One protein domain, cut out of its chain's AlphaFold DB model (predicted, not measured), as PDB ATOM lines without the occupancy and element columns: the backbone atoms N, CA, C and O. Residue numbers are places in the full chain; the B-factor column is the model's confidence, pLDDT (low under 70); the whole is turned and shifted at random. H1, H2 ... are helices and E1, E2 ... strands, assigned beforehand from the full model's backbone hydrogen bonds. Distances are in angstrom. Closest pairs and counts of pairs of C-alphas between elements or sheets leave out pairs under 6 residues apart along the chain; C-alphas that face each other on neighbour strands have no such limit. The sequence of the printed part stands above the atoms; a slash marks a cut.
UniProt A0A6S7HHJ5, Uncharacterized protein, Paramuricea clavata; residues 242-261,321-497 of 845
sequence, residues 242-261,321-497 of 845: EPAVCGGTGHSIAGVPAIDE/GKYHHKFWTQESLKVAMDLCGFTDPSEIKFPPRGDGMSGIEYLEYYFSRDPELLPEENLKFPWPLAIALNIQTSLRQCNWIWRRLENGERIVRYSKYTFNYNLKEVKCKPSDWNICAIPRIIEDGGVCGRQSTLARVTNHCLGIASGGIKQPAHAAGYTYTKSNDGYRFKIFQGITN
ATOM      1  N   GLU A 242      29.475 -33.168  -4.754       67.25
ATOM      2  CA  GLU A 242      28.585 -32.660  -3.700       67.25
ATOM      3  C   GLU A 242      28.736 -31.133  -3.655       67.25
ATOM      4  O   GLU A 242      29.827 -30.642  -3.960       67.25
ATOM      5  N   PRO A 243      27.716 -30.359  -3.249       65.00
ATOM      6  CA  PRO A 243      27.799 -28.897  -3.227       65.00
ATOM      7  C   PRO A 243      28.986 -28.389  -2.392       65.00
ATOM      8  O   PRO A 243      29.213 -28.845  -1.268       65.00
ATOM      9  N   ALA A 244      29.736 -27.399  -2.892       62.28
ATOM     10  CA  ALA A 244      30.920 -26.879  -2.193       62.28
ATOM     11  C   ALA A 244      30.577 -26.343  -0.785       62.28
ATOM     12  O   ALA A 244      29.542 -25.710  -0.603       62.28
ATOM     13  N   VAL A 245      31.422 -26.536   0.236       62.56
ATOM     14  CA  VAL A 245      31.104 -26.182   1.642       62.56
ATOM     15  C   VAL A 245      31.102 -24.664   1.901       62.56
ATOM     16  O   VAL A 245      31.974 -23.937   1.443       62.56
ATOM     17  N   CYS A 246      30.148 -24.197   2.713       61.88
ATOM     18  CA  CYS A 246      30.044 -22.840   3.238       61.88
ATOM     19  C   CYS A 246      29.725 -22.896   4.736       61.88
ATOM     20  O   CYS A 246      28.723 -23.492   5.128       61.88
ATOM     21  N   GLY A 247      30.565 -22.277   5.568       55.97
ATOM     22  CA  GLY A 247      30.358 -22.182   7.013       55.97
ATOM     23  C   GLY A 247      31.102 -23.237   7.849       55.97
ATOM     24  O   GLY A 247      31.592 -24.253   7.359       55.97
ATOM     25  N   GLY A 248      31.198 -22.962   9.156       44.59
ATOM     26  CA  GLY A 248      32.096 -23.644  10.098       44.59
ATOM     27  C   GLY A 248      31.893 -25.152  10.236       44.59
ATOM     28  O   GLY A 248      32.861 -25.901  10.189       44.59
ATOM     29  N   THR A 249      30.656 -25.625  10.347       37.41
ATOM     30  CA  THR A 249      30.320 -27.054  10.454       37.41
ATOM     31  C   THR A 249      28.826 -27.212  10.173       37.41
ATOM     32  O   THR A 249      28.022 -26.954  11.067       37.41
ATOM     33  N   GLY A 250      28.432 -27.577   8.949       35.53
ATOM     34  CA  GLY A 250      27.040 -27.943   8.630       35.53
ATOM     35  C   GLY A 250      25.976 -26.886   8.957       35.53
ATOM     36  O   GLY A 250      24.827 -27.229   9.207       35.53
ATOM     37  N   HIS A 251      26.341 -25.606   9.018       29.30
ATOM     38  CA  HIS A 251      25.364 -24.528   9.070       29.30
ATOM     39  C   HIS A 251      25.197 -24.029   7.646       29.30
ATOM     40  O   HIS A 251      26.051 -23.303   7.141       29.30
ATOM     41  N   SER A 252      24.095 -24.430   7.009       29.44
ATOM     42  CA  SER A 252      23.476 -23.580   6.001       29.44
ATOM     43  C   SER A 252      23.432 -22.176   6.597       29.44
ATOM     44  O   SER A 252      22.920 -21.987   7.705       29.44
ATOM     45  N   ILE A 253      24.009 -21.191   5.912       31.62
ATOM     46  CA  ILE A 253      23.651 -19.806   6.200       31.62
ATOM     47  C   ILE A 253      22.123 -19.781   6.133       31.62
ATOM     48  O   ILE A 253      21.559 -20.231   5.136       31.62
ATOM     49  N   ALA A 254      21.459 -19.359   7.210       26.61
ATOM     50  CA  ALA A 254      20.013 -19.209   7.210       26.61
ATOM     51  C   ALA A 254      19.622 -18.377   5.975       26.61
ATOM     52  O   ALA A 254      20.022 -17.215   5.866       26.61
ATOM     53  N   GLY A 255      18.932 -19.010   5.021       29.86
ATOM     54  CA  GLY A 255      18.478 -18.382   3.778       29.86
ATOM     55  C   GLY A 255      19.254 -18.701   2.492       29.86
ATOM     56  O   GLY A 255      18.948 -18.083   1.483       29.86
ATOM     57  N   VAL A 256      20.216 -19.633   2.466       33.31
ATOM     58  CA  VAL A 256      20.735 -20.178   1.189       33.31
ATOM     59  C   VAL A 256      20.580 -21.702   1.209       33.31
ATOM     60  O   VAL A 256      21.310 -22.356   1.963       33.31
ATOM     61  N   PRO A 257      19.618 -22.271   0.461       28.22
ATOM     62  CA  PRO A 257      19.346 -23.700   0.509       28.22
ATOM     63  C   PRO A 257      20.561 -24.497   0.029       28.22
ATOM     64  O   PRO A 257      21.292 -24.085  -0.876       28.22
ATOM     65  N   ALA A 258      20.816 -25.618   0.703       34.12
ATOM     66  CA  ALA A 258      21.669 -26.662   0.158       34.12
ATOM     67  C   ALA A 258      20.936 -27.286  -1.040       34.12
ATOM     68  O   ALA A 258      19.710 -27.352  -1.030       34.12
ATOM     69  N   ILE A 259      21.681 -27.688  -2.069       37.59
ATOM     70  CA  ILE A 259      21.122 -28.480  -3.167       37.59
ATOM     71  C   ILE A 259      20.666 -29.811  -2.555       37.59
ATOM     72  O   ILE A 259      21.430 -30.423  -1.803       37.59
ATOM     73  N   ASP A 260      19.412 -30.176  -2.802       32.84
ATOM     74  CA  ASP A 260      18.769 -31.371  -2.256       32.84
ATOM     75  C   ASP A 260      19.326 -32.646  -2.922       32.84
ATOM     76  O   ASP A 260      19.748 -32.600  -4.081       32.84
ATOM     77  N   GLU A 261      19.330 -33.782  -2.214       33.62
ATOM     78  CA  GLU A 261      19.833 -35.075  -2.731       33.62
ATOM     79  C   GLU A 261      19.100 -35.527  -4.019       33.62
ATOM     80  O   GLU A 261      19.677 -36.249  -4.832       33.62
ATOM     81  N   GLY A 321      28.500 -16.756 -17.656       41.44
ATOM     82  CA  GLY A 321      28.125 -15.331 -17.733       41.44
ATOM     83  C   GLY A 321      26.669 -15.039 -18.128       41.44
ATOM     84  O   GLY A 321      26.159 -13.959 -17.832       41.44
ATOM     85  N   LYS A 322      25.982 -15.970 -18.811       38.91
ATOM     86  CA  LYS A 322      24.644 -15.733 -19.408       38.91
ATOM     87  C   LYS A 322      23.491 -16.480 -18.725       38.91
ATOM     88  O   LYS A 322      22.340 -16.096 -18.912       38.91
ATOM     89  N   TYR A 323      23.768 -17.504 -17.911       43.41
ATOM     90  CA  TYR A 323      22.739 -18.445 -17.438       43.41
ATOM     91  C   TYR A 323      22.694 -18.630 -15.919       43.41
ATOM     92  O   TYR A 323      22.355 -19.711 -15.439       43.41
ATOM     93  N   HIS A 324      22.966 -17.576 -15.139       46.56
ATOM     94  CA  HIS A 324      22.956 -17.665 -13.675       46.56
ATOM     95  C   HIS A 324      21.685 -18.297 -13.092       46.56
ATOM     96  O   HIS A 324      21.816 -18.952 -12.074       46.56
ATOM     97  N   HIS A 325      20.509 -18.179 -13.731       48.00
ATOM     98  CA  HIS A 325      19.231 -18.744 -13.268       48.00
ATOM     99  C   HIS A 325      18.990 -20.224 -13.648       48.00
ATOM    100  O   HIS A 325      18.246 -20.896 -12.940       48.00
ATOM    101  N   LYS A 326      19.610 -20.762 -14.717       47.00
ATOM    102  CA  LYS A 326      19.371 -22.152 -15.181       47.00
ATOM    103  C   LYS A 326      19.977 -23.216 -14.257       47.00
ATOM    104  O   LYS A 326      19.562 -24.367 -14.289       47.00
ATOM    105  N   PHE A 327      20.947 -22.830 -13.432       56.81
ATOM    106  CA  PHE A 327      21.616 -23.721 -12.481       56.81
ATOM    107  C   PHE A 327      20.939 -23.760 -11.103       56.81
ATOM    108  O   PHE A 327      21.390 -24.490 -10.221       56.81
ATOM    109  N   TRP A 328      19.885 -22.967 -10.889       63.41
ATOM    110  CA  TRP A 328      19.118 -23.007  -9.649       63.41
ATOM    111  C   TRP A 328      17.993 -24.030  -9.763       63.41
ATOM    112  O   TRP A 328      17.241 -24.043 -10.737       63.41
ATOM    113  N   THR A 329      17.813 -24.834  -8.718       69.75
ATOM    114  CA  THR A 329      16.548 -25.550  -8.527       69.75
ATOM    115  C   THR A 329      15.416 -24.536  -8.345       69.75
ATOM    116  O   THR A 329      15.648 -23.432  -7.847       69.75
ATOM    117  N   GLN A 330      14.177 -24.898  -8.687       72.62
ATOM    118  CA  GLN A 330      13.027 -24.000  -8.500       72.62
ATOM    119  C   GLN A 330      12.912 -23.492  -7.054       72.62
ATOM    120  O   GLN A 330      12.622 -22.318  -6.828       72.62
ATOM    121  N   GLU A 331      13.189 -24.354  -6.073       75.12
ATOM    122  CA  GLU A 331      13.172 -23.985  -4.660       75.12
ATOM    123  C   GLU A 331      14.316 -23.034  -4.295       75.12
ATOM    124  O   GLU A 331      14.085 -22.003  -3.661       75.12
ATOM    125  N   SER A 332      15.545 -23.327  -4.730       72.75
ATOM    126  CA  SER A 332      16.693 -22.471  -4.417       72.75
ATOM    127  C   SER A 332      16.604 -21.103  -5.081       72.75
ATOM    128  O   SER A 332      16.939 -20.097  -4.451       72.75
ATOM    129  N   LEU A 333      16.088 -21.061  -6.310       79.50
ATOM    130  CA  LEU A 333      15.794 -19.836  -7.036       79.50
ATOM    131  C   LEU A 333      14.768 -19.000  -6.276       79.50
ATOM    132  O   LEU A 333      15.011 -17.825  -6.013       79.50
ATOM    133  N   LYS A 334      13.657 -19.618  -5.856       81.88
ATOM    134  CA  LYS A 334      12.606 -18.946  -5.091       81.88
ATOM    135  C   LYS A 334      13.143 -18.355  -3.789       81.88
ATOM    136  O   LYS A 334      12.902 -17.187  -3.514       81.88
ATOM    137  N   VAL A 335      13.923 -19.117  -3.020       80.88
ATOM    138  CA  VAL A 335      14.520 -18.615  -1.769       80.88
ATOM    139  C   VAL A 335      15.472 -17.445  -2.033       80.88
ATOM    140  O   VAL A 335      15.456 -16.467  -1.287       80.88
ATOM    141  N   ALA A 336      16.289 -17.516  -3.088       79.94
ATOM    142  CA  ALA A 336      17.177 -16.419  -3.463       79.94
ATOM    143  C   ALA A 336      16.395 -15.167  -3.887       79.94
ATOM    144  O   ALA A 336      16.733 -14.067  -3.447       79.94
ATOM    145  N   MET A 337      15.335 -15.330  -4.683       87.12
ATOM    146  CA  MET A 337      14.444 -14.240  -5.082       87.12
ATOM    147  C   MET A 337      13.767 -13.601  -3.869       87.12
ATOM    148  O   MET A 337      13.849 -12.386  -3.716       87.12
ATOM    149  N   ASP A 338      13.197 -14.400  -2.965       86.12
ATOM    150  CA  ASP A 338      12.535 -13.919  -1.748       86.12
ATOM    151  C   ASP A 338      13.517 -13.153  -0.844       86.12
ATOM    152  O   ASP A 338      13.237 -12.037  -0.400       86.12
ATOM    153  N   LEU A 339      14.714 -13.709  -0.618       82.94
ATOM    154  CA  LEU A 339      15.764 -13.080   0.192       82.94
ATOM    155  C   LEU A 339      16.228 -11.746  -0.410       82.94
ATOM    156  O   LEU A 339      16.508 -10.785   0.314       82.94
ATOM    157  N   CYS A 340      16.314 -11.691  -1.735       85.62
ATOM    158  CA  CYS A 340      16.758 -10.523  -2.477       85.62
ATOM    159  C   CYS A 340      15.619  -9.596  -2.910       85.62
ATOM    160  O   CYS A 340      15.882  -8.525  -3.456       85.62
ATOM    161  N   GLY A 341      14.369  -9.917  -2.568       88.69
ATOM    162  CA  GLY A 341      13.181  -9.194  -3.023       88.69
ATOM    163  C   GLY A 341      13.162  -8.981  -4.535       88.69
ATOM    164  O   GLY A 341      12.789  -7.894  -4.969       88.69
ATOM    165  N   PHE A 342      13.635  -9.967  -5.295       88.94
ATOM    166  CA  PHE A 342      13.559  -9.979  -6.749       88.94
ATOM    167  C   PHE A 342      12.199 -10.514  -7.177       88.94
ATOM    168  O   PHE A 342      11.666 -11.448  -6.579       88.94
ATOM    169  N   THR A 343      11.646  -9.912  -8.218       89.25
ATOM    170  CA  THR A 343      10.354 -10.295  -8.797       89.25
ATOM    171  C   THR A 343      10.517 -11.140 -10.054       89.25
ATOM    172  O   THR A 343       9.605 -11.883 -10.410       89.25
ATOM    173  N   ASP A 344      11.695 -11.081 -10.674       83.81
ATOM    174  CA  ASP A 344      12.055 -11.813 -11.880       83.81
ATOM    175  C   ASP A 344      13.381 -12.584 -11.666       83.81
ATOM    176  O   ASP A 344      14.361 -12.009 -11.179       83.81
ATOM    177  N   PRO A 345      13.457 -13.885 -12.019       78.38
ATOM    178  CA  PRO A 345      14.692 -14.670 -11.950       78.38
ATOM    179  C   PRO A 345      15.903 -14.040 -12.652       78.38
ATOM    180  O   PRO A 345      17.040 -14.268 -12.237       78.38
ATOM    181  N   SER A 346      15.687 -13.252 -13.708       81.50
ATOM    182  CA  SER A 346      16.746 -12.553 -14.451       81.50
ATOM    183  C   SER A 346      17.441 -11.453 -13.639       81.50
ATOM    184  O   SER A 346      18.549 -11.032 -13.987       81.50
ATOM    185  N   GLU A 347      16.844 -11.015 -12.526       83.44
ATOM    186  CA  GLU A 347      17.465 -10.079 -11.584       83.44
ATOM    187  C   GLU A 347      18.593 -10.739 -10.770       83.44
ATOM    188  O   GLU A 347      19.471 -10.045 -10.248       83.44
ATOM    189  N   ILE A 348      18.629 -12.076 -10.702       81.75
ATOM    190  CA  ILE A 348      19.709 -12.821 -10.048       81.75
ATOM    191  C   ILE A 348      20.952 -12.795 -10.937       81.75
ATOM    192  O   ILE A 348      21.110 -13.564 -11.884       81.75
ATOM    193  N   LYS A 349      21.880 -11.906 -10.578       85.38
ATOM    194  CA  LYS A 349      23.171 -11.714 -11.258       85.38
ATOM    195  C   LYS A 349      24.334 -12.366 -10.512       85.38
ATOM    196  O   LYS A 349      25.421 -11.799 -10.450       85.38
ATOM    197  N   PHE A 350      24.085 -13.509  -9.878       82.44
ATOM    198  CA  PHE A 350      25.114 -14.326  -9.242       82.44
ATOM    199  C   PHE A 350      24.768 -15.814  -9.336       82.44
ATOM    200  O   PHE A 350      23.587 -16.169  -9.338       82.44
ATOM    201  N   PRO A 351      25.768 -16.709  -9.411       77.00
ATOM    202  CA  PRO A 351      25.503 -18.128  -9.579       77.00
ATOM    203  C   PRO A 351      24.979 -18.772  -8.283       77.00
ATOM    204  O   PRO A 351      25.246 -18.275  -7.170       77.00
ATOM    205  N   PRO A 352      24.298 -19.928  -8.401       73.12
ATOM    206  CA  PRO A 352      24.007 -20.767  -7.251       73.12
ATOM    207  C   PRO A 352      25.310 -21.264  -6.624       73.12
ATOM    208  O   PRO A 352      26.432 -20.972  -7.056       73.12
ATOM    209  N   ARG A 353      25.174 -22.011  -5.537       68.44
ATOM    210  CA  ARG A 353      26.321 -22.647  -4.907       68.44
ATOM    211  C   ARG A 353      26.865 -23.712  -5.860       68.44
ATOM    212  O   ARG A 353      26.217 -24.727  -6.050       68.44
ATOM    213  N   GLY A 354      28.018 -23.439  -6.471       64.25
ATOM    214  CA  GLY A 354      28.620 -24.349  -7.445       64.25
ATOM    215  C   GLY A 354      28.953 -25.720  -6.854       64.25
ATOM    216  O   GLY A 354      29.203 -25.852  -5.647       64.25
ATOM    217  N   ASP A 355      28.999 -26.713  -7.735       63.22
ATOM    218  CA  ASP A 355      29.320 -28.087  -7.378       63.22
ATOM    219  C   ASP A 355      30.768 -28.185  -6.875       63.22
ATOM    220  O   ASP A 355      31.702 -27.559  -7.392       63.22
ATOM    221  N   GLY A 356      30.958 -28.932  -5.792       72.62
ATOM    222  CA  GLY A 356      32.279 -29.344  -5.344       72.62
ATOM    223  C   GLY A 356      32.834 -30.423  -6.268       72.62
ATOM    224  O   GLY A 356      32.077 -31.176  -6.870       72.62
ATOM    225  N   MET A 357      34.158 -30.529  -6.350       81.75
ATOM    226  CA  MET A 357      34.819 -31.576  -7.131       81.75
ATOM    227  C   MET A 357      34.342 -32.968  -6.700       81.75
ATOM    228  O   MET A 357      34.153 -33.226  -5.501       81.75
ATOM    229  N   SER A 358      34.202 -33.875  -7.659       86.25
ATOM    230  CA  SER A 358      34.136 -35.314  -7.420       86.25
ATOM    231  C   SER A 358      35.447 -35.838  -6.820       86.25
ATOM    232  O   SER A 358      36.433 -35.113  -6.668       86.25
ATOM    233  N   GLY A 359      35.471 -37.109  -6.415       88.62
ATOM    234  CA  GLY A 359      36.697 -37.748  -5.931       88.62
ATOM    235  C   GLY A 359      37.784 -37.847  -7.008       88.62
ATOM    236  O   GLY A 359      38.957 -37.668  -6.688       88.62
ATOM    237  N   ILE A 360      37.401 -38.095  -8.266       91.81
ATOM    238  CA  ILE A 360      38.331 -38.158  -9.404       91.81
ATOM    239  C   ILE A 360      38.888 -36.774  -9.728       91.81
ATOM    240  O   ILE A 360      40.106 -36.598  -9.687       91.81
ATOM    241  N   GLU A 361      38.020 -35.785  -9.955       88.00
ATOM    242  CA  GLU A 361      38.442 -34.415 -10.295       88.00
ATOM    243  C   GLU A 361      39.366 -33.829  -9.228       88.00
ATOM    244  O   GLU A 361      40.295 -33.087  -9.525       88.00
ATOM    245  N   TYR A 362      39.140 -34.193  -7.968       89.06
ATOM    246  CA  TYR A 362      39.988 -33.791  -6.861       89.06
ATOM    247  C   TYR A 362      41.425 -34.346  -6.959       89.06
ATOM    248  O   TYR A 362      42.389 -33.621  -6.701       89.06
ATOM    249  N   LEU A 363      41.595 -35.614  -7.340       92.12
ATOM    250  CA  LEU A 363      42.925 -36.200  -7.525       92.12
ATOM    251  C   LEU A 363      43.593 -35.674  -8.801       92.12
ATOM    252  O   LEU A 363      44.777 -35.339  -8.768       92.12
ATOM    253  N   GLU A 364      42.843 -35.529  -9.896       92.19
ATOM    254  CA  GLU A 364      43.319 -34.879 -11.128       92.19
ATOM    255  C   GLU A 364      43.789 -33.451 -10.856       92.19
ATOM    256  O   GLU A 364      44.855 -33.028 -11.312       92.19
ATOM    257  N   TYR A 365      43.029 -32.717 -10.045       88.94
ATOM    258  CA  TYR A 365      43.365 -31.366  -9.638       88.94
ATOM    259  C   TYR A 365      44.731 -31.295  -8.961       88.94
ATOM    260  O   TYR A 365      45.508 -30.416  -9.320       88.94
ATOM    261  N   TYR A 366      45.050 -32.188  -8.019       89.75
ATOM    262  CA  TYR A 366      46.362 -32.175  -7.369       89.75
ATOM    263  C   TYR A 366      47.480 -32.686  -8.268       89.75
ATOM    264  O   TYR A 366      48.570 -32.124  -8.251       89.75
ATOM    265  N   PHE A 367      47.227 -33.731  -9.055       90.56
ATOM    266  CA  PHE A 367      48.249 -34.312  -9.924       90.56
ATOM    267  C   PHE A 367      48.581 -33.454 -11.145       90.56
ATOM    268  O   PHE A 367      49.619 -33.686 -11.757       90.56
ATOM    269  N   SER A 368      47.738 -32.475 -11.474       87.94
ATOM    270  CA  SER A 368      48.002 -31.470 -12.507       87.94
ATOM    271  C   SER A 368      48.769 -30.245 -12.002       87.94
ATOM    272  O   SER A 368      49.113 -29.387 -12.813       87.94
ATOM    273  N   ARG A 369      49.024 -30.113 -10.690       86.25
ATOM    274  CA  ARG A 369      49.745 -28.947 -10.159       86.25
ATOM    275  C   ARG A 369      51.243 -29.069 -10.350       86.25
ATOM    276  O   ARG A 369      51.804 -30.157 -10.257       86.25
ATOM    277  N   ASP A 370      51.861 -27.907 -10.540       80.81
ATOM    278  CA  ASP A 370      53.307 -27.754 -10.537       80.81
ATOM    279  C   ASP A 370      53.886 -28.255  -9.196       80.81
ATOM    280  O   ASP A 370      53.517 -27.718  -8.142       80.81
ATOM    281  N   PRO A 371      54.775 -29.265  -9.209       81.56
ATOM    282  CA  PRO A 371      55.432 -29.770  -8.007       81.56
ATOM    283  C   PRO A 371      56.258 -28.721  -7.247       81.56
ATOM    284  O   PRO A 371      56.447 -28.878  -6.042       81.56
ATOM    285  N   GLU A 372      56.739 -27.658  -7.902       80.31
ATOM    286  CA  GLU A 372      57.459 -26.565  -7.227       80.31
ATOM    287  C   GLU A 372      56.531 -25.758  -6.313       80.31
ATOM    288  O   GLU A 372      56.929 -25.280  -5.248       80.31
ATOM    289  N   LEU A 373      55.268 -25.631  -6.718       77.75
ATOM    290  CA  LEU A 373      54.255 -24.867  -6.007       77.75
ATOM    291  C   LEU A 373      53.423 -25.730  -5.051       77.75
ATOM    292  O   LEU A 373      53.030 -25.268  -3.974       77.75
ATOM    293  N   LEU A 374      53.160 -26.982  -5.429       84.88
ATOM    294  CA  LEU A 374      52.538 -28.003  -4.595       84.88
ATOM    295  C   LEU A 374      53.507 -29.179  -4.407       84.88
ATOM    296  O   LEU A 374      53.416 -30.175  -5.128       84.88
ATOM    297  N   PRO A 375      54.395 -29.101  -3.405       83.12
ATOM    298  CA  PRO A 375      55.351 -30.164  -3.152       83.12
ATOM    299  C   PRO A 375      54.671 -31.510  -2.893       83.12
ATOM    300  O   PRO A 375      53.692 -31.598  -2.143       83.12
ATOM    301  N   GLU A 376      55.197 -32.582  -3.490       84.75
ATOM    302  CA  GLU A 376      54.598 -33.919  -3.398       84.75
ATOM    303  C   GLU A 376      54.443 -34.412  -1.955       84.75
ATOM    304  O   GLU A 376      53.538 -35.198  -1.656       84.75
ATOM    305  N   GLU A 377      55.319 -33.992  -1.042       84.00
ATOM    306  CA  GLU A 377      55.246 -34.361   0.368       84.00
ATOM    307  C   GLU A 377      53.954 -33.893   1.043       84.00
ATOM    308  O   GLU A 377      53.498 -34.554   1.981       84.00
ATOM    309  N   ASN A 378      53.317 -32.834   0.531       84.81
ATOM    310  CA  ASN A 378      52.020 -32.358   1.014       84.81
ATOM    311  C   ASN A 378      50.880 -33.324   0.659       84.81
ATOM    312  O   ASN A 378      49.817 -33.276   1.271       84.81
ATOM    313  N   LEU A 379      51.101 -34.249  -0.277       88.44
ATOM    314  CA  LEU A 379      50.134 -35.281  -0.659       88.44
ATOM    315  C   LEU A 379      50.422 -36.639   0.002       88.44
ATOM    316  O   LEU A 379      49.597 -37.550  -0.064       88.44
ATOM    317  N   LYS A 380      51.569 -36.788   0.679       89.75
ATOM    318  CA  LYS A 380      52.037 -38.048   1.292       89.75
ATOM    319  C   LYS A 380      51.685 -38.153   2.784       89.75
ATOM    320  O   LYS A 380      52.463 -38.673   3.584       89.75
ATOM    321  N   PHE A 381      50.504 -37.668   3.173       91.25
ATOM    322  CA  PHE A 381      49.965 -37.888   4.519       91.25
ATOM    323  C   PHE A 381      49.496 -39.343   4.687       91.25
ATOM    324  O   PHE A 381      48.903 -39.889   3.756       91.25
ATOM    325  N   PRO A 382      49.666 -39.961   5.872       93.12
ATOM    326  CA  PRO A 382      49.017 -41.221   6.216       93.12
ATOM    327  C   PRO A 382      47.505 -41.106   6.041       93.12
ATOM    328  O   PRO A 382      46.923 -40.063   6.358       93.12
ATOM    329  N   TRP A 383      46.868 -42.175   5.562       92.81
ATOM    330  CA  TRP A 383      45.466 -42.151   5.129       92.81
ATOM    331  C   TRP A 383      44.488 -41.542   6.155       92.81
ATOM    332  O   TRP A 383      43.614 -40.784   5.727       92.81
ATOM    333  N   PRO A 384      44.641 -41.738   7.488       92.12
ATOM    334  CA  PRO A 384      43.730 -41.144   8.466       92.12
ATOM    335  C   PRO A 384      43.793 -39.612   8.472       92.12
ATOM    336  O   PRO A 384      42.779 -38.940   8.647       92.12
ATOM    337  N   LEU A 385      44.988 -39.050   8.251       93.19
ATOM    338  CA  LEU A 385      45.217 -37.607   8.162       93.19
ATOM    339  C   LEU A 385      44.845 -37.070   6.773       93.19
ATOM    340  O   LEU A 385      44.298 -35.972   6.667       93.19
ATOM    341  N   ALA A 386      45.079 -37.861   5.720       92.75
ATOM    342  CA  ALA A 386      44.744 -37.514   4.338       92.75
ATOM    343  C   ALA A 386      43.227 -37.382   4.091       92.75
ATOM    344  O   ALA A 386      42.814 -36.743   3.125       92.75
ATOM    345  N   ILE A 387      42.372 -37.889   4.989       90.44
ATOM    346  CA  ILE A 387      40.925 -37.607   4.952       90.44
ATOM    347  C   ILE A 387      40.662 -36.096   4.972       90.44
ATOM    348  O   ILE A 387      39.796 -35.615   4.242       90.44
ATOM    349  N   ALA A 388      41.433 -35.331   5.748       88.88
ATOM    350  CA  ALA A 388      41.302 -33.876   5.818       88.88
ATOM    351  C   ALA A 388      41.845 -33.158   4.569       88.88
ATOM    352  O   ALA A 388      41.660 -31.950   4.421       88.88
ATOM    353  N   LEU A 389      42.492 -33.870   3.643       87.00
ATOM    354  CA  LEU A 389      42.757 -33.317   2.323       87.00
ATOM    355  C   LEU A 389      41.482 -33.308   1.478       87.00
ATOM    356  O   LEU A 389      41.420 -32.499   0.573       87.00
ATOM    357  N   ASN A 390      40.455 -34.117   1.745       77.94
ATOM    358  CA  ASN A 390      39.292 -34.279   0.864       77.94
ATOM    359  C   ASN A 390      38.069 -33.448   1.326       77.94
ATOM    360  O   ASN A 390      37.020 -33.992   1.675       77.94
ATOM    361  N   ILE A 391      38.195 -32.119   1.361       75.44
ATOM    362  CA  ILE A 391      37.061 -31.209   1.605       75.44
ATOM    363  C   ILE A 391      36.313 -30.958   0.290       75.44
ATOM    364  O   ILE A 391      36.924 -30.818  -0.762       75.44
ATOM    365  N   GLN A 392      34.989 -30.834   0.352       73.69
ATOM    366  CA  GLN A 392      34.173 -30.389  -0.779       73.69
ATOM    367  C   GLN A 392      34.430 -28.910  -1.090       73.69
ATOM    368  O   GLN A 392      33.938 -28.012  -0.396       73.69
ATOM    369  N   THR A 393      35.193 -28.661  -2.149       78.38
ATOM    370  CA  THR A 393      35.396 -27.338  -2.745       78.38
ATOM    371  C   THR A 393      35.273 -27.427  -4.259       78.38
ATOM    372  O   THR A 393      35.486 -28.493  -4.834       78.38
ATOM    373  N   SER A 394      34.949 -26.314  -4.913       82.56
ATOM    374  CA  SER A 394      34.866 -26.275  -6.372       82.56
ATOM    375  C   SER A 394      36.238 -26.047  -7.010       82.56
ATOM    376  O   SER A 394      37.046 -25.250  -6.517       82.56
ATOM    377  N   LEU A 395      36.475 -26.707  -8.147       83.62
ATOM    378  CA  LEU A 395      37.701 -26.568  -8.939       83.62
ATOM    379  C   LEU A 395      37.952 -25.105  -9.330       83.62
ATOM    380  O   LEU A 395      39.070 -24.604  -9.214       83.62
ATOM    381  N   ARG A 396      36.885 -24.386  -9.703       84.56
ATOM    382  CA  ARG A 396      36.932 -22.968 -10.085       84.56
ATOM    383  C   ARG A 396      37.536 -22.093  -8.979       84.56
ATOM    384  O   ARG A 396      38.383 -21.249  -9.261       84.56
ATOM    385  N   GLN A 397      37.155 -22.314  -7.718       87.69
ATOM    386  CA  GLN A 397      37.718 -21.571  -6.582       87.69
ATOM    387  C   GLN A 397      39.189 -21.906  -6.359       87.69
ATOM    388  O   GLN A 397      39.993 -21.007  -6.124       87.69
ATOM    389  N   CYS A 398      39.554 -23.181  -6.460       88.00
ATOM    390  CA  CYS A 398      40.943 -23.586  -6.320       88.00
ATOM    391  C   CYS A 398      41.838 -23.009  -7.424       88.00
ATOM    392  O   CYS A 398      42.896 -22.462  -7.119       88.00
ATOM    393  N   ASN A 399      41.388 -23.026  -8.681       87.62
ATOM    394  CA  ASN A 399      42.091 -22.380  -9.792       87.62
ATOM    395  C   ASN A 399      42.236 -20.867  -9.568       87.62
ATOM    396  O   ASN A 399      43.289 -20.305  -9.850       87.62
ATOM    397  N   TRP A 400      41.217 -20.202  -9.015       88.94
ATOM    398  CA  TRP A 400      41.311 -18.782  -8.664       88.94
ATOM    399  C   TRP A 400      42.388 -18.507  -7.601       88.94
ATOM    400  O   TRP A 400      43.133 -17.535  -7.720       88.94
ATOM    401  N   ILE A 401      42.511 -19.367  -6.584       89.88
ATOM    402  CA  ILE A 401      43.557 -19.253  -5.552       89.88
ATOM    403  C   ILE A 401      44.947 -19.467  -6.156       89.88
ATOM    404  O   ILE A 401      45.867 -18.720  -5.826       89.88
ATOM    405  N   TRP A 402      45.091 -20.444  -7.052       87.12
ATOM    406  CA  TRP A 402      46.356 -20.728  -7.728       87.12
ATOM    407  C   TRP A 402      46.818 -19.595  -8.631       87.12
ATOM    408  O   TRP A 402      47.953 -19.156  -8.483       87.12
ATOM    409  N   ARG A 403      45.930 -19.041  -9.463       88.25
ATOM    410  CA  ARG A 403      46.266 -17.901 -10.333       88.25
ATOM    411  C   ARG A 403      46.836 -16.724  -9.543       88.25
ATOM    412  O   ARG A 403      47.768 -16.070  -9.987       88.25
ATOM    413  N   ARG A 404      46.311 -16.463  -8.341       89.00
ATOM    414  CA  ARG A 404      46.855 -15.426  -7.447       89.00
ATOM    415  C   ARG A 404      48.285 -15.743  -7.017       89.00
ATOM    416  O   ARG A 404      49.127 -14.858  -7.025       89.00
ATOM    417  N   LEU A 405      48.547 -16.991  -6.644       86.19
ATOM    418  CA  LEU A 405      49.875 -17.470  -6.257       86.19
ATOM    419  C   LEU A 405      50.880 -17.378  -7.409       86.19
ATOM    420  O   LEU A 405      51.970 -16.851  -7.214       86.19
ATOM    421  N   GLU A 406      50.484 -17.828  -8.598       84.81
ATOM    422  CA  GLU A 406      51.276 -17.756  -9.835       84.81
ATOM    423  C   GLU A 406      51.588 -16.302 -10.220       84.81
ATOM    424  O   GLU A 406      52.699 -15.988 -10.635       84.81
ATOM    425  N   ASN A 407      50.646 -15.384  -9.981       87.88
ATOM    426  CA  ASN A 407      50.837 -13.946 -10.174       87.88
ATOM    427  C   ASN A 407      51.663 -13.268  -9.058       87.88
ATOM    428  O   ASN A 407      51.800 -12.043  -9.054       87.88
ATOM    429  N   GLY A 408      52.179 -14.020  -8.077       85.50
ATOM    430  CA  GLY A 408      52.938 -13.479  -6.945       85.50
ATOM    431  C   GLY A 408      52.090 -12.717  -5.918       85.50
ATOM    432  O   GLY A 408      52.627 -12.001  -5.069       85.50
ATOM    433  N   GLU A 409      50.764 -12.847  -5.960       89.38
ATOM    434  CA  GLU A 409      49.874 -12.217  -4.993       89.38
ATOM    435  C   GLU A 409      49.890 -12.951  -3.644       89.38
ATOM    436  O   GLU A 409      50.009 -14.174  -3.539       89.38
ATOM    437  N   ARG A 410      49.679 -12.198  -2.559       86.44
ATOM    438  CA  ARG A 410      49.610 -12.778  -1.215       86.44
ATOM    439  C   ARG A 410      48.382 -13.682  -1.064       86.44
ATOM    440  O   ARG A 410      47.248 -13.264  -1.308       86.44
ATOM    441  N   ILE A 411      48.606 -14.887  -0.536       88.31
ATOM    442  CA  ILE A 411      47.536 -15.807  -0.127       88.31
ATOM    443  C   ILE A 411      46.736 -15.188   1.026       88.31
ATOM    444  O   ILE A 411      47.275 -14.915   2.106       88.31
ATOM    445  N   VAL A 412      45.430 -15.027   0.825       89.88
ATOM    446  CA  VAL A 412      44.516 -14.455   1.820       89.88
ATOM    447  C   VAL A 412      43.819 -15.581   2.583       89.88
ATOM    448  O   VAL A 412      42.998 -16.303   2.031       89.88
ATOM    449  N   ARG A 413      44.138 -15.733   3.874       90.88
ATOM    450  CA  ARG A 413      43.487 -16.707   4.783       90.88
ATOM    451  C   ARG A 413      42.594 -16.047   5.838       90.88
ATOM    452  O   ARG A 413      42.008 -16.729   6.673       90.88
ATOM    453  N   TYR A 414      42.530 -14.722   5.832       92.06
ATOM    454  CA  TYR A 414      41.688 -13.923   6.710       92.06
ATOM    455  C   TYR A 414      41.376 -12.608   5.998       92.06
ATOM    456  O   TYR A 414      42.267 -12.014   5.391       92.06
ATOM    457  N   SER A 415      40.123 -12.182   6.049       92.94
ATOM    458  CA  SER A 415      39.603 -10.977   5.397       92.94
ATOM    459  C   SER A 415      38.943 -10.060   6.432       92.94
ATOM    460  O   SER A 415      39.069 -10.278   7.639       92.94
ATOM    461  N   LYS A 416      38.235  -9.018   5.987       92.56
ATOM    462  CA  LYS A 416      37.559  -8.069   6.880       92.56
ATOM    463  C   LYS A 416      36.550  -8.786   7.788       92.56
ATOM    464  O   LYS A 416      35.592  -9.394   7.309       92.56
ATOM    465  N   TYR A 417      36.722  -8.667   9.105       91.12
ATOM    466  CA  TYR A 417      35.720  -9.137  10.058       91.12
ATOM    467  C   TYR A 417      34.563  -8.137  10.120       91.12
ATOM    468  O   TYR A 417      34.747  -6.979  10.488       91.12
ATOM    469  N   THR A 418      33.369  -8.554   9.715       89.25
ATOM    470  CA  THR A 418      32.188  -7.684   9.690       89.25
ATOM    471  C   THR A 418      30.911  -8.508   9.760       89.25
ATOM    472  O   THR A 418      30.895  -9.657   9.325       89.25
ATOM    473  N   PHE A 419      29.838  -7.916  10.282       85.38
ATOM    474  CA  PHE A 419      28.479  -8.458  10.219       85.38
ATOM    475  C   PHE A 419      27.706  -7.946   8.994       85.38
ATOM    476  O   PHE A 419      26.661  -8.499   8.654       85.38
ATOM    477  N   ASN A 420      28.253  -6.952   8.284       88.31
ATOM    478  CA  ASN A 420      27.610  -6.301   7.141       88.31
ATOM    479  C   ASN A 420      27.440  -7.243   5.944       88.31
ATOM    480  O   ASN A 420      26.617  -6.989   5.076       88.31
ATOM    481  N   TYR A 421      28.148  -8.375   5.924       83.81
ATOM    482  CA  TYR A 421      27.959  -9.419   4.915       83.81
ATOM    483  C   TYR A 421      26.534  -9.998   4.880       83.81
ATOM    484  O   TYR A 421      26.179 -10.703   3.936       83.81
ATOM    485  N   ASN A 422      25.739  -9.754   5.930       82.69
ATOM    486  CA  ASN A 422      24.342 -10.160   6.003       82.69
ATOM    487  C   ASN A 422      23.360  -9.158   5.401       82.69
ATOM    488  O   ASN A 422      22.190  -9.525   5.253       82.69
ATOM    489  N   LEU A 423      23.816  -7.947   5.078       85.44
ATOM    490  CA  LEU A 423      22.999  -6.919   4.452       85.44
ATOM    491  C   LEU A 423      22.554  -7.374   3.061       85.44
ATOM    492  O   LEU A 423      23.287  -8.072   2.351       85.44
ATOM    493  N   LYS A 424      21.335  -6.991   2.686       86.69
ATOM    494  CA  LYS A 424      20.694  -7.418   1.439       86.69
ATOM    495  C   LYS A 424      21.515  -6.972   0.230       86.69
ATOM    496  O   LYS A 424      21.802  -7.778  -0.649       86.69
ATOM    497  N   GLU A 425      21.971  -5.728   0.236       88.31
ATOM    498  CA  GLU A 425      22.817  -5.127  -0.793       88.31
ATOM    499  C   GLU A 425      24.170  -5.833  -0.955       88.31
ATOM    500  O   GLU A 425      24.737  -5.799  -2.038       88.31
ATOM    501  N   VAL A 426      24.668  -6.522   0.078       88.19
ATOM    502  CA  VAL A 426      25.895  -7.331  -0.013       88.19
ATOM    503  C   VAL A 426      25.576  -8.744  -0.498       88.19
ATOM    504  O   VAL A 426      26.257  -9.268  -1.377       88.19
ATOM    505  N   LYS A 427      24.525  -9.373   0.039       84.19
ATOM    506  CA  LYS A 427      24.088 -10.724  -0.359       84.19
ATOM    507  C   LYS A 427      23.713 -10.808  -1.830       84.19
ATOM    508  O   LYS A 427      24.132 -11.743  -2.506       84.19
ATOM    509  N   CYS A 428      22.974  -9.814  -2.294       87.00
ATOM    510  CA  CYS A 428      22.295  -9.824  -3.581       87.00
ATOM    511  C   CYS A 428      23.037  -9.035  -4.661       87.00
ATOM    512  O   CYS A 428      22.497  -8.834  -5.747       87.00
ATOM    513  N   LYS A 429      24.258  -8.556  -4.376       89.00
ATOM    514  CA  LYS A 429      25.035  -7.816  -5.369       89.00
ATOM    515  C   LYS A 429      25.376  -8.701  -6.580       89.00
ATOM    516  O   LYS A 429      25.688  -9.884  -6.389       89.00
ATOM    517  N   PRO A 430      25.389  -8.132  -7.798       90.69
ATOM    518  CA  PRO A 430      25.891  -8.810  -8.989       90.69
ATOM    519  C   PRO A 430      27.333  -9.301  -8.803       90.69
ATOM    520  O   PRO A 430      28.160  -8.581  -8.243       90.69
ATOM    521  N   SER A 431      27.628 -10.532  -9.223       87.31
ATOM    522  CA  SER A 431      28.929 -11.177  -9.029       87.31
ATOM    523  C   SER A 431      29.016 -12.514  -9.762       87.31
ATOM    524  O   SER A 431      28.135 -13.351  -9.603       87.31
ATOM    525  N   ASP A 432      30.160 -12.813 -10.376       85.50
ATOM    526  CA  ASP A 432      30.417 -14.119 -11.014       85.50
ATOM    527  C   ASP A 432      30.558 -15.283 -10.018       85.50
ATOM    528  O   ASP A 432      30.757 -16.435 -10.408       85.50
ATOM    529  N   TRP A 433      30.522 -14.977  -8.723       85.31
ATOM    530  CA  TRP A 433      30.728 -15.898  -7.614       85.31
ATOM    531  C   TRP A 433      29.562 -15.874  -6.631       85.31
ATOM    532  O   TRP A 433      29.032 -14.814  -6.283       85.31
ATOM    533  N   ASN A 434      29.230 -17.048  -6.098       84.38
ATOM    534  CA  ASN A 434      28.321 -17.170  -4.968       84.38
ATOM    535  C   ASN A 434      28.904 -16.465  -3.727       84.38
ATOM    536  O   ASN A 434      30.117 -16.478  -3.518       84.38
ATOM    537  N   ILE A 435      28.055 -15.909  -2.859       83.44
ATOM    538  CA  ILE A 435      28.479 -15.226  -1.622       83.44
ATOM    539  C   ILE A 435      29.380 -16.086  -0.715       83.44
ATOM    540  O   ILE A 435      30.235 -15.568   0.001       83.44
ATOM    541  N   CYS A 436      29.214 -17.404  -0.747       81.44
ATOM    542  CA  CYS A 436      30.023 -18.344   0.018       81.44
ATOM    543  C   CYS A 436      31.393 -18.648  -0.599       81.44
ATOM    544  O   CYS A 436      32.205 -19.310   0.046       81.44
ATOM    545  N   ALA A 437      31.649 -18.209  -1.831       86.88
ATOM    546  CA  ALA A 437      32.900 -18.487  -2.510       86.88
ATOM    547  C   ALA A 437      34.042 -17.620  -1.967       86.88
ATOM    548  O   ALA A 437      33.838 -16.494  -1.508       86.88
ATOM    549  N   ILE A 438      35.267 -18.127  -2.072       90.25
ATOM    550  CA  ILE A 438      36.477 -17.462  -1.576       90.25
ATOM    551  C   ILE A 438      36.634 -16.013  -2.059       90.25
ATOM    552  O   ILE A 438      36.844 -15.152  -1.199       90.25
ATOM    553  N   PRO A 439      36.451 -15.689  -3.356       90.94
ATOM    554  CA  PRO A 439      36.560 -14.307  -3.827       90.94
ATOM    555  C   PRO A 439      35.568 -13.377  -3.122       90.94
ATOM    556  O   PRO A 439      35.930 -12.288  -2.683       90.94
ATOM    557  N   ARG A 440      34.340 -13.858  -2.903       91.19
ATOM    558  CA  ARG A 440      33.281 -13.110  -2.222       91.19
ATOM    559  C   ARG A 440      33.498 -12.982  -0.729       91.19
ATOM    560  O   ARG A 440      33.156 -11.954  -0.161       91.19
ATOM    561  N   ILE A 441      34.064 -13.987  -0.065       92.38
ATOM    562  CA  ILE A 441      34.463 -13.858   1.343       92.38
ATOM    563  C   ILE A 441      35.576 -12.817   1.497       92.38
ATOM    564  O   ILE A 441      35.526 -12.032   2.439       92.38
ATOM    565  N   ILE A 442      36.549 -12.786   0.587       93.06
ATOM    566  CA  ILE A 442      37.638 -11.801   0.629       93.06
ATOM    567  C   ILE A 442      37.100 -10.381   0.428       93.06
ATOM    568  O   ILE A 442      37.498  -9.478   1.162       93.06
ATOM    569  N   GLU A 443      36.184 -10.201  -0.525       93.38
ATOM    570  CA  GLU A 443      35.606  -8.901  -0.871       93.38
ATOM    571  C   GLU A 443      34.605  -8.386   0.180       93.38
ATOM    572  O   GLU A 443      34.731  -7.265   0.668       93.38
ATOM    573  N   ASP A 444      33.628  -9.212   0.566       93.44
ATOM    574  CA  ASP A 444      32.533  -8.813   1.466       93.44
ATOM    575  C   ASP A 444      32.913  -8.911   2.948       93.44
ATOM    576  O   ASP A 444      32.240  -8.360   3.824       93.44
ATOM    577  N   GLY A 445      33.970  -9.666   3.245       92.50
ATOM    578  CA  GLY A 445      34.313 -10.066   4.594       92.50
ATOM    579  C   GLY A 445      33.300 -11.039   5.203       92.50
ATOM    580  O   GLY A 445      32.533 -11.738   4.532       92.50
ATOM    581  N   GLY A 446      33.309 -11.106   6.528       90.25
ATOM    582  CA  GLY A 446      32.361 -11.906   7.292       90.25
ATOM    583  C   GLY A 446      32.862 -12.260   8.681       90.25
ATOM    584  O   GLY A 446      33.979 -11.916   9.061       90.25
ATOM    585  N   VAL A 447      32.035 -12.975   9.438       89.25
ATOM    586  CA  VAL A 447      32.381 -13.450  10.788       89.25
ATOM    587  C   VAL A 447      33.048 -14.829  10.759       89.25
ATOM    588  O   VAL A 447      33.339 -15.375   9.692       89.25
ATOM    589  N   CYS A 448      33.265 -15.407  11.941       86.88
ATOM    590  CA  CYS A 448      33.971 -16.666  12.190       86.88
ATOM    591  C   CYS A 448      33.678 -17.801  11.186       86.88
ATOM    592  O   CYS A 448      34.604 -18.436  10.688       86.88
ATOM    593  N   GLY A 449      32.418 -18.015  10.790       86.06
ATOM    594  CA  GLY A 449      32.050 -19.039   9.800       86.06
ATOM    595  C   GLY A 449      32.629 -18.799   8.399       86.06
ATOM    596  O   GLY A 449      33.136 -19.732   7.775       86.06
ATOM    597  N   ARG A 450      32.604 -17.552   7.907       90.38
ATOM    598  CA  ARG A 450      33.176 -17.190   6.597       90.38
ATOM    599  C   ARG A 450      34.701 -17.135   6.659       90.38
ATOM    600  O   ARG A 450      35.350 -17.688   5.779       90.38
ATOM    601  N   GLN A 451      35.276 -16.572   7.725       91.69
ATOM    602  CA  GLN A 451      36.736 -16.502   7.889       91.69
ATOM    603  C   GLN A 451      37.387 -17.888   7.992       91.69
ATOM    604  O   GLN A 451      38.444 -18.130   7.403       91.69
ATOM    605  N   SER A 452      36.738 -18.824   8.687       90.75
ATOM    606  CA  SER A 452      37.228 -20.202   8.779       90.75
ATOM    607  C   SER A 452      37.065 -20.952   7.460       90.75
ATOM    608  O   SER A 452      37.972 -21.682   7.072       90.75
ATOM    609  N   THR A 453      35.970 -20.725   6.724       90.00
ATOM    610  CA  THR A 453      35.792 -21.261   5.360       90.00
ATOM    611  C   THR A 453      36.902 -20.768   4.433       90.00
ATOM    612  O   THR A 453      37.536 -21.584   3.766       90.00
ATOM    613  N   LEU A 454      37.208 -19.463   4.471       92.62
ATOM    614  CA  LEU A 454      38.292 -18.850   3.706       92.62
ATOM    615  C   LEU A 454      39.626 -19.566   3.923       92.62
ATOM    616  O   LEU A 454      40.252 -20.030   2.971       92.62
ATOM    617  N   ALA A 455      40.041 -19.707   5.180       92.56
ATOM    618  CA  ALA A 455      41.297 -20.368   5.511       92.56
ATOM    619  C   ALA A 455      41.310 -21.858   5.138       92.56
ATOM    620  O   ALA A 455      42.308 -22.335   4.600       92.56
ATOM    621  N   ARG A 456      40.225 -22.598   5.405       90.81
ATOM    622  CA  ARG A 456      40.144 -24.045   5.136       90.81
ATOM    623  C   ARG A 456      40.200 -24.359   3.651       90.81
ATOM    624  O   ARG A 456      41.026 -25.163   3.244       90.81
ATOM    625  N   VAL A 457      39.354 -23.716   2.847       90.19
ATOM    626  CA  VAL A 457      39.331 -23.939   1.394       90.19
ATOM    627  C   VAL A 457      40.670 -23.541   0.784       90.19
ATOM    628  O   VAL A 457      41.219 -24.291  -0.012       90.19
ATOM    629  N   THR A 458      41.251 -22.424   1.231       92.25
ATOM    630  CA  THR A 458      42.583 -22.010   0.779       92.25
ATOM    631  C   THR A 458      43.649 -23.044   1.116       92.25
ATOM    632  O   THR A 458      44.407 -23.440   0.242       92.25
ATOM    633  N   ASN A 459      43.701 -23.530   2.356       91.94
ATOM    634  CA  ASN A 459      44.649 -24.572   2.746       91.94
ATOM    635  C   ASN A 459      44.447 -25.853   1.932       91.94
ATOM    636  O   ASN A 459      45.407 -26.393   1.397       91.94
ATOM    637  N   HIS A 460      43.201 -26.286   1.774       89.69
ATOM    638  CA  HIS A 460      42.850 -27.461   0.990       89.69
ATOM    639  C   HIS A 460      43.292 -27.349  -0.477       89.69
ATOM    640  O   HIS A 460      43.929 -28.269  -0.986       89.69
ATOM    641  N   CYS A 461      43.018 -26.227  -1.152       89.25
ATOM    642  CA  CYS A 461      43.445 -26.031  -2.540       89.25
ATOM    643  C   CYS A 461      44.978 -26.086  -2.674       89.25
ATOM    644  O   CYS A 461      45.485 -26.524  -3.700       89.25
ATOM    645  N   LEU A 462      45.710 -25.732  -1.617       89.44
ATOM    646  CA  LEU A 462      47.172 -25.782  -1.550       89.44
ATOM    647  C   LEU A 462      47.721 -27.117  -1.016       89.44
ATOM    648  O   LEU A 462      48.870 -27.178  -0.589       89.44
ATOM    649  N   GLY A 463      46.899 -28.170  -0.969       89.81
ATOM    650  CA  GLY A 463      47.292 -29.496  -0.475       89.81
ATOM    651  C   GLY A 463      47.628 -29.543   1.015       89.81
ATOM    652  O   GLY A 463      48.280 -30.472   1.478       89.81
ATOM    653  N   ILE A 464      47.182 -28.560   1.796       90.94
ATOM    654  CA  ILE A 464      47.308 -28.568   3.251       90.94
ATOM    655  C   ILE A 464      46.039 -29.194   3.832       90.94
ATOM    656  O   ILE A 464      44.949 -28.612   3.780       90.94
ATOM    657  N   ALA A 465      46.203 -30.373   4.432       91.75
ATOM    658  CA  ALA A 465      45.140 -31.123   5.089       91.75
ATOM    659  C   ALA A 465      44.444 -30.241   6.131       91.75
ATOM    660  O   ALA A 465      45.080 -29.776   7.081       91.75
ATOM    661  N   SER A 466      43.150 -29.972   5.958       91.44
ATOM    662  CA  SER A 466      42.434 -29.020   6.805       91.44
ATOM    663  C   SER A 466      40.973 -29.392   7.027       91.44
ATOM    664  O   SER A 466      40.377 -30.197   6.322       91.44
ATOM    665  N   GLY A 467      40.369 -28.822   8.062       89.12
ATOM    666  CA  GLY A 467      38.991 -29.133   8.409       89.12
ATOM    667  C   GLY A 467      38.377 -28.108   9.343       89.12
ATOM    668  O   GLY A 467      39.013 -27.134   9.745       89.12
ATOM    669  N   GLY A 468      37.089 -28.290   9.618       87.81
ATOM    670  CA  GLY A 468      36.296 -27.377  10.434       87.81
ATOM    671  C   GLY A 468      36.310 -27.786  11.882       87.81
ATOM    672  O   GLY A 468      36.242 -28.980  12.176       87.81
ATOM    673  N   ILE A 469      36.337 -26.793  12.761       88.19
ATOM    674  CA  ILE A 469      36.037 -26.992  14.174       88.19
ATOM    675  C   ILE A 469      34.952 -26.014  14.611       88.19
ATOM    676  O   ILE A 469      34.824 -24.906  14.081       88.19
ATOM    677  N   LYS A 470      34.191 -26.427  15.615       85.44
ATOM    678  CA  LYS A 470      33.180 -25.621  16.277       85.44
ATOM    679  C   LYS A 470      33.599 -25.349  17.714       85.44
ATOM    680  O   LYS A 470      34.127 -26.224  18.395       85.44
ATOM    681  N   GLN A 471      33.361 -24.126  18.151       80.50
ATOM    682  CA  GLN A 471      33.575 -23.641  19.509       80.50
ATOM    683  C   GLN A 471      32.278 -22.947  19.976       80.50
ATOM    684  O   GLN A 471      31.425 -22.625  19.139       80.50
ATOM    685  N   PRO A 472      32.065 -22.728  21.284       78.94
ATOM    686  CA  PRO A 472      30.900 -21.997  21.777       78.94
ATOM    687  C   PRO A 472      30.727 -20.654  21.051       78.94
ATOM    688  O   PRO A 472      31.629 -19.823  21.059       78.94
ATOM    689  N   ALA A 473      29.581 -20.479  20.380       79.00
ATOM    690  CA  ALA A 473      29.246 -19.313  19.549       79.00
ATOM    691  C   ALA A 473      30.278 -18.948  18.454       79.00
ATOM    692  O   ALA A 473      30.256 -17.834  17.929       79.00
ATOM    693  N   HIS A 474      31.167 -19.874  18.073       84.56
ATOM    694  CA  HIS A 474      32.290 -19.574  17.188       84.56
ATOM    695  C   HIS A 474      32.641 -20.724  16.241       84.56
ATOM    696  O   HIS A 474      32.468 -21.905  16.541       84.56
ATOM    697  N   ALA A 475      33.154 -20.365  15.068       87.06
ATOM    698  CA  ALA A 475      33.626 -21.293  14.053       87.06
ATOM    699  C   ALA A 475      35.092 -21.016  13.733       87.06
ATOM    700  O   ALA A 475      35.499 -19.872  13.538       87.06
ATOM    701  N   ALA A 476      35.873 -22.080  13.648       89.88
ATOM    702  CA  ALA A 476      37.301 -22.021  13.399       89.88
ATOM    703  C   ALA A 476      37.697 -23.174  12.463       89.88
ATOM    704  O   ALA A 476      36.842 -23.876  11.905       89.88
ATOM    705  N   GLY A 477      38.992 -23.394  12.270       91.50
ATOM    706  CA  GLY A 477      39.457 -24.552  11.522       91.50
ATOM    707  C   GLY A 477      40.711 -25.167  12.107       91.50
ATOM    708  O   GLY A 477      41.337 -24.624  13.018       91.50
ATOM    709  N   TYR A 478      41.063 -26.326  11.574       93.25
ATOM    710  CA  TYR A 478      42.295 -27.016  11.902       93.25
ATOM    711  C   TYR A 478      43.086 -27.367  10.650       93.25
ATOM    712  O   TYR A 478      42.539 -27.431   9.548       93.25
ATOM    713  N   THR A 479      44.374 -27.624  10.844       93.88
ATOM    714  CA  THR A 479      45.268 -28.205   9.839       93.88
ATOM    715  C   THR A 479      46.022 -29.392  10.414       93.88
ATOM    716  O   THR A 479      46.341 -29.396  11.609       93.88
ATOM    717  N   TYR A 480      46.344 -30.355   9.556       93.75
ATOM    718  CA  TYR A 480      47.459 -31.264   9.769       93.75
ATOM    719  C   TYR A 480      48.655 -30.770   8.972       93.75
ATOM    720  O   TYR A 480      48.548 -30.450   7.792       93.75
ATOM    721  N   THR A 481      49.798 -30.693   9.636       90.00
ATOM    722  CA  THR A 481      51.055 -30.243   9.031       90.00
ATOM    723  C   THR A 481      52.145 -31.247   9.350       90.00
ATOM    724  O   THR A 481      52.125 -31.849  10.424       90.00
ATOM    725  N   LYS A 482      53.080 -31.449   8.422       88.62
ATOM    726  CA  LYS A 482      54.274 -32.259   8.651       88.62
ATOM    727  C   LYS A 482      55.417 -31.342   9.084       88.62
ATOM    728  O   LYS A 482      55.616 -30.279   8.507       88.62
ATOM    729  N   SER A 483      56.129 -31.742  10.125       84.38
ATOM    730  CA  SER A 483      57.331 -31.089  10.646       84.38
ATOM    731  C   SER A 483      58.451 -32.121  10.786       84.38
ATOM    732  O   SER A 483      58.200 -33.317  10.622       84.38
ATOM    733  N   ASN A 484      59.660 -31.681  11.142       82.50
ATOM    734  CA  ASN A 484      60.777 -32.590  11.426       82.50
ATOM    735  C   ASN A 484      60.451 -33.581  12.561       82.50
ATOM    736  O   ASN A 484      60.893 -34.721  12.516       82.50
ATOM    737  N   ASP A 485      59.597 -33.184  13.512       83.44
ATOM    738  CA  ASP A 485      59.160 -34.021  14.642       83.44
ATOM    739  C   ASP A 485      57.916 -34.876  14.320       83.44
ATOM    740  O   ASP A 485      57.251 -35.395  15.218       83.44
ATOM    741  N   GLY A 486      57.537 -34.969  13.041       89.88
ATOM    742  CA  GLY A 486      56.343 -35.676  12.577       89.88
ATOM    743  C   GLY A 486      55.136 -34.765  12.333       89.88
ATOM    744  O   GLY A 486      55.261 -33.559  12.095       89.88
ATOM    745  N   TYR A 487      53.942 -35.355  12.342       93.06
ATOM    746  CA  TYR A 487      52.673 -34.685  12.069       93.06
ATOM    747  C   TYR A 487      52.171 -33.899  13.280       93.06
ATOM    748  O   TYR A 487      52.257 -34.352  14.421       93.06
ATOM    749  N   ARG A 488      51.594 -32.724  13.036       91.94
ATOM    750  CA  ARG A 488      51.031 -31.853  14.072       91.94
ATOM    751  C   ARG A 488      49.616 -31.429  13.714       91.94
ATOM    752  O   ARG A 488      49.345 -31.045  12.576       91.94
ATOM    753  N   PHE A 489      48.740 -31.449  14.711       92.06
ATOM    754  CA  PHE A 489      47.411 -30.853  14.654       92.06
ATOM    755  C   PHE A 489      47.483 -29.406  15.146       92.06
ATOM    756  O   PHE A 489      47.958 -29.149  16.253       92.06
ATOM    757  N   LYS A 490      47.007 -28.457  14.337       92.44
ATOM    758  CA  LYS A 490      46.975 -27.035  14.700       92.44
ATOM    759  C   LYS A 490      45.592 -26.453  14.470       92.44
ATOM    760  O   LYS A 490      45.088 -26.496  13.351       92.44
ATOM    761  N   ILE A 491      45.036 -25.846  15.514       91.56
ATOM    762  CA  ILE A 491      43.843 -25.002  15.433       91.56
ATOM    763  C   ILE A 491      44.253 -23.611  14.940       91.56
ATOM    764  O   ILE A 491      45.249 -23.047  15.398       91.56
ATOM    765  N   PHE A 492      43.481 -23.042  14.022       92.75
ATOM    766  CA  PHE A 492      43.602 -21.652  13.596       92.75
ATOM    767  C   PHE A 492      42.281 -20.915  13.790       92.75
ATOM    768  O   PHE A 492      41.211 -21.515  13.719       92.75
ATOM    769  N   GLN A 493      42.369 -19.600  14.012       91.19
ATOM    770  CA  GLN A 493      41.218 -18.734  14.293       91.19
ATOM    771  C   GLN A 493      40.369 -19.212  15.491       91.19
ATOM    772  O   GLN A 493      39.193 -18.883  15.561       91.19
ATOM    773  N   GLY A 494      40.930 -20.002  16.414       86.62
ATOM    774  CA  GLY A 494      40.227 -20.454  17.618       86.62
ATOM    775  C   GLY A 494      40.191 -19.375  18.704       86.62
ATOM    776  O   GLY A 494      41.141 -18.607  18.829       86.62
ATOM    777  N   ILE A 495      39.114 -19.342  19.490       82.19
ATOM    778  CA  ILE A 495      38.907 -18.390  20.604       82.19
ATOM    779  C   ILE A 495      38.900 -19.052  21.986       82.19
ATOM    780  O   ILE A 495      38.809 -18.379  23.003       82.19
ATOM    781  N   THR A 496      38.938 -20.380  22.029       78.31
ATOM    782  CA  THR A 496      38.966 -21.148  23.272       78.31
ATOM    783  C   THR A 496      39.959 -22.298  23.160       78.31
ATOM    784  O   THR A 496      40.538 -22.546  22.096       78.31
ATOM    785  N   ASN A 497      40.181 -22.978  24.279       77.25
ATOM    786  CA  ASN A 497      41.084 -24.112  24.373       77.25
ATOM    787  C   ASN A 497      40.550 -25.334  23.599       77.25
ATOM    788  O   ASN A 497      39.385 -25.404  23.200       77.25
TER     789      ASN A 497
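Overview. This is residues 242 to 261 and 321 to 497 of the 845 residues of an uncharacterized protein of Paramuricea clavata (UniProt A0A6S7HHJ5). Look first at a strongly twisted sheet of three strands whose E2 to E3 hairpin reaches one end of the long axis; H8 runs along E2 on one face, H7 folds back on H8, and H4 packs on the opposite face. H5 crosses the end of H8, and H1 lies towards the other end of the long axis. The printed part has 197 residues, with helices H1 to H8 followed by strands E1 to E3, antiparallel in the order E1, E2, E3. The class is mixed, helices and strands, with under half of the residues in named elements. The whole is compact, with a radius of gyration of the C-alphas of 17.2 A, but elongated in outline, spanning 59 by 38 by 36 A.

Arrangement. Start at the meander, each strand the antiparallel neighbour of the one before: E1, residues 466 to 471, E2, 474 to 483, and E3, 486 to 492. In the hairpin of E1 and E2, N 467 and O 478 are within hydrogen-bond range at 3.0 A; in that of E2 and E3, N 479 and O 490 at 2.8 A. H8, residues 448 to 461, is on one face, 8.1 A in height over the sheet, and runs along the strands, at 18 degrees to E2 on the local plane; its closest C-alphas to E2 are Ser 452 and Ala 476, 5.0 A. H4, residues 383 to 389, is on the opposite face; its closest C-alphas to E1 are Ala 388 and Ser 466, 5.1 A. H7, residues 438 to 444, touches H8 in a helical hairpin, a shallow tilt of 31 degrees, opposite ways; the closest C-alphas are Ile 438 and Leu 454, 5.8 A. H5, residues 395 to 406, touches H8 with residues 398 to 402 alone, about perpendicular at 76 degrees; the closest C-alphas are Cys 398 and Cys 461, 5.2 A. H2, residues 359 to 367, only just touches H5, with 3 pairs of C-alphas within 8 A, the closest Tyr 365 and Leu 395, 7.5 A. H3, residues 376 to 379, and H2 are near each other, with 5 pairs of C-alphas within 10 A. H1, residues 330 to 340, and H6, residues 424 to 427, only just touch, with 3 pairs of C-alphas within 8 A, the closest Cys 340 and Lys 424, 6.4 A. H1 and H8 are apart. Each O i to N i+4 pair is within hydrogen-bond range in H1, H2, H5, H7 and H8; H4 has 1 of 3, and 3 of 4 O i to N i+3 pairs, while H3 and H6 are too short for an i+4 pair.

Along the chain. Find C-alpha 330 at (13.027, -24.000, -8.500); from there H1 runs 15.2 A to C-alpha 340. H5 measures 16.2 A, and H8 runs 19.9 A from C-alpha 448 at (33.971, -16.666, 12.190). E1 is 16.4 A long, E2 28.3 A, and E3 runs 19.0 A to C-alpha 492 at (43.602, -21.652, 13.596).

Size, cuts and confidence. The C-alphas farthest apart are those of Thr 343 and Asp 485, 59.1 A. Residues 262 to 320 are not printed; C-alphas 261 and 321 are 26.1 A apart across the cut. The links H1 to H2 and H5 to H6 are long. Mean pLDDT of the printed part is 80.3; residues 242 to 261, 321 to 329 and 353 to 355 are under 70.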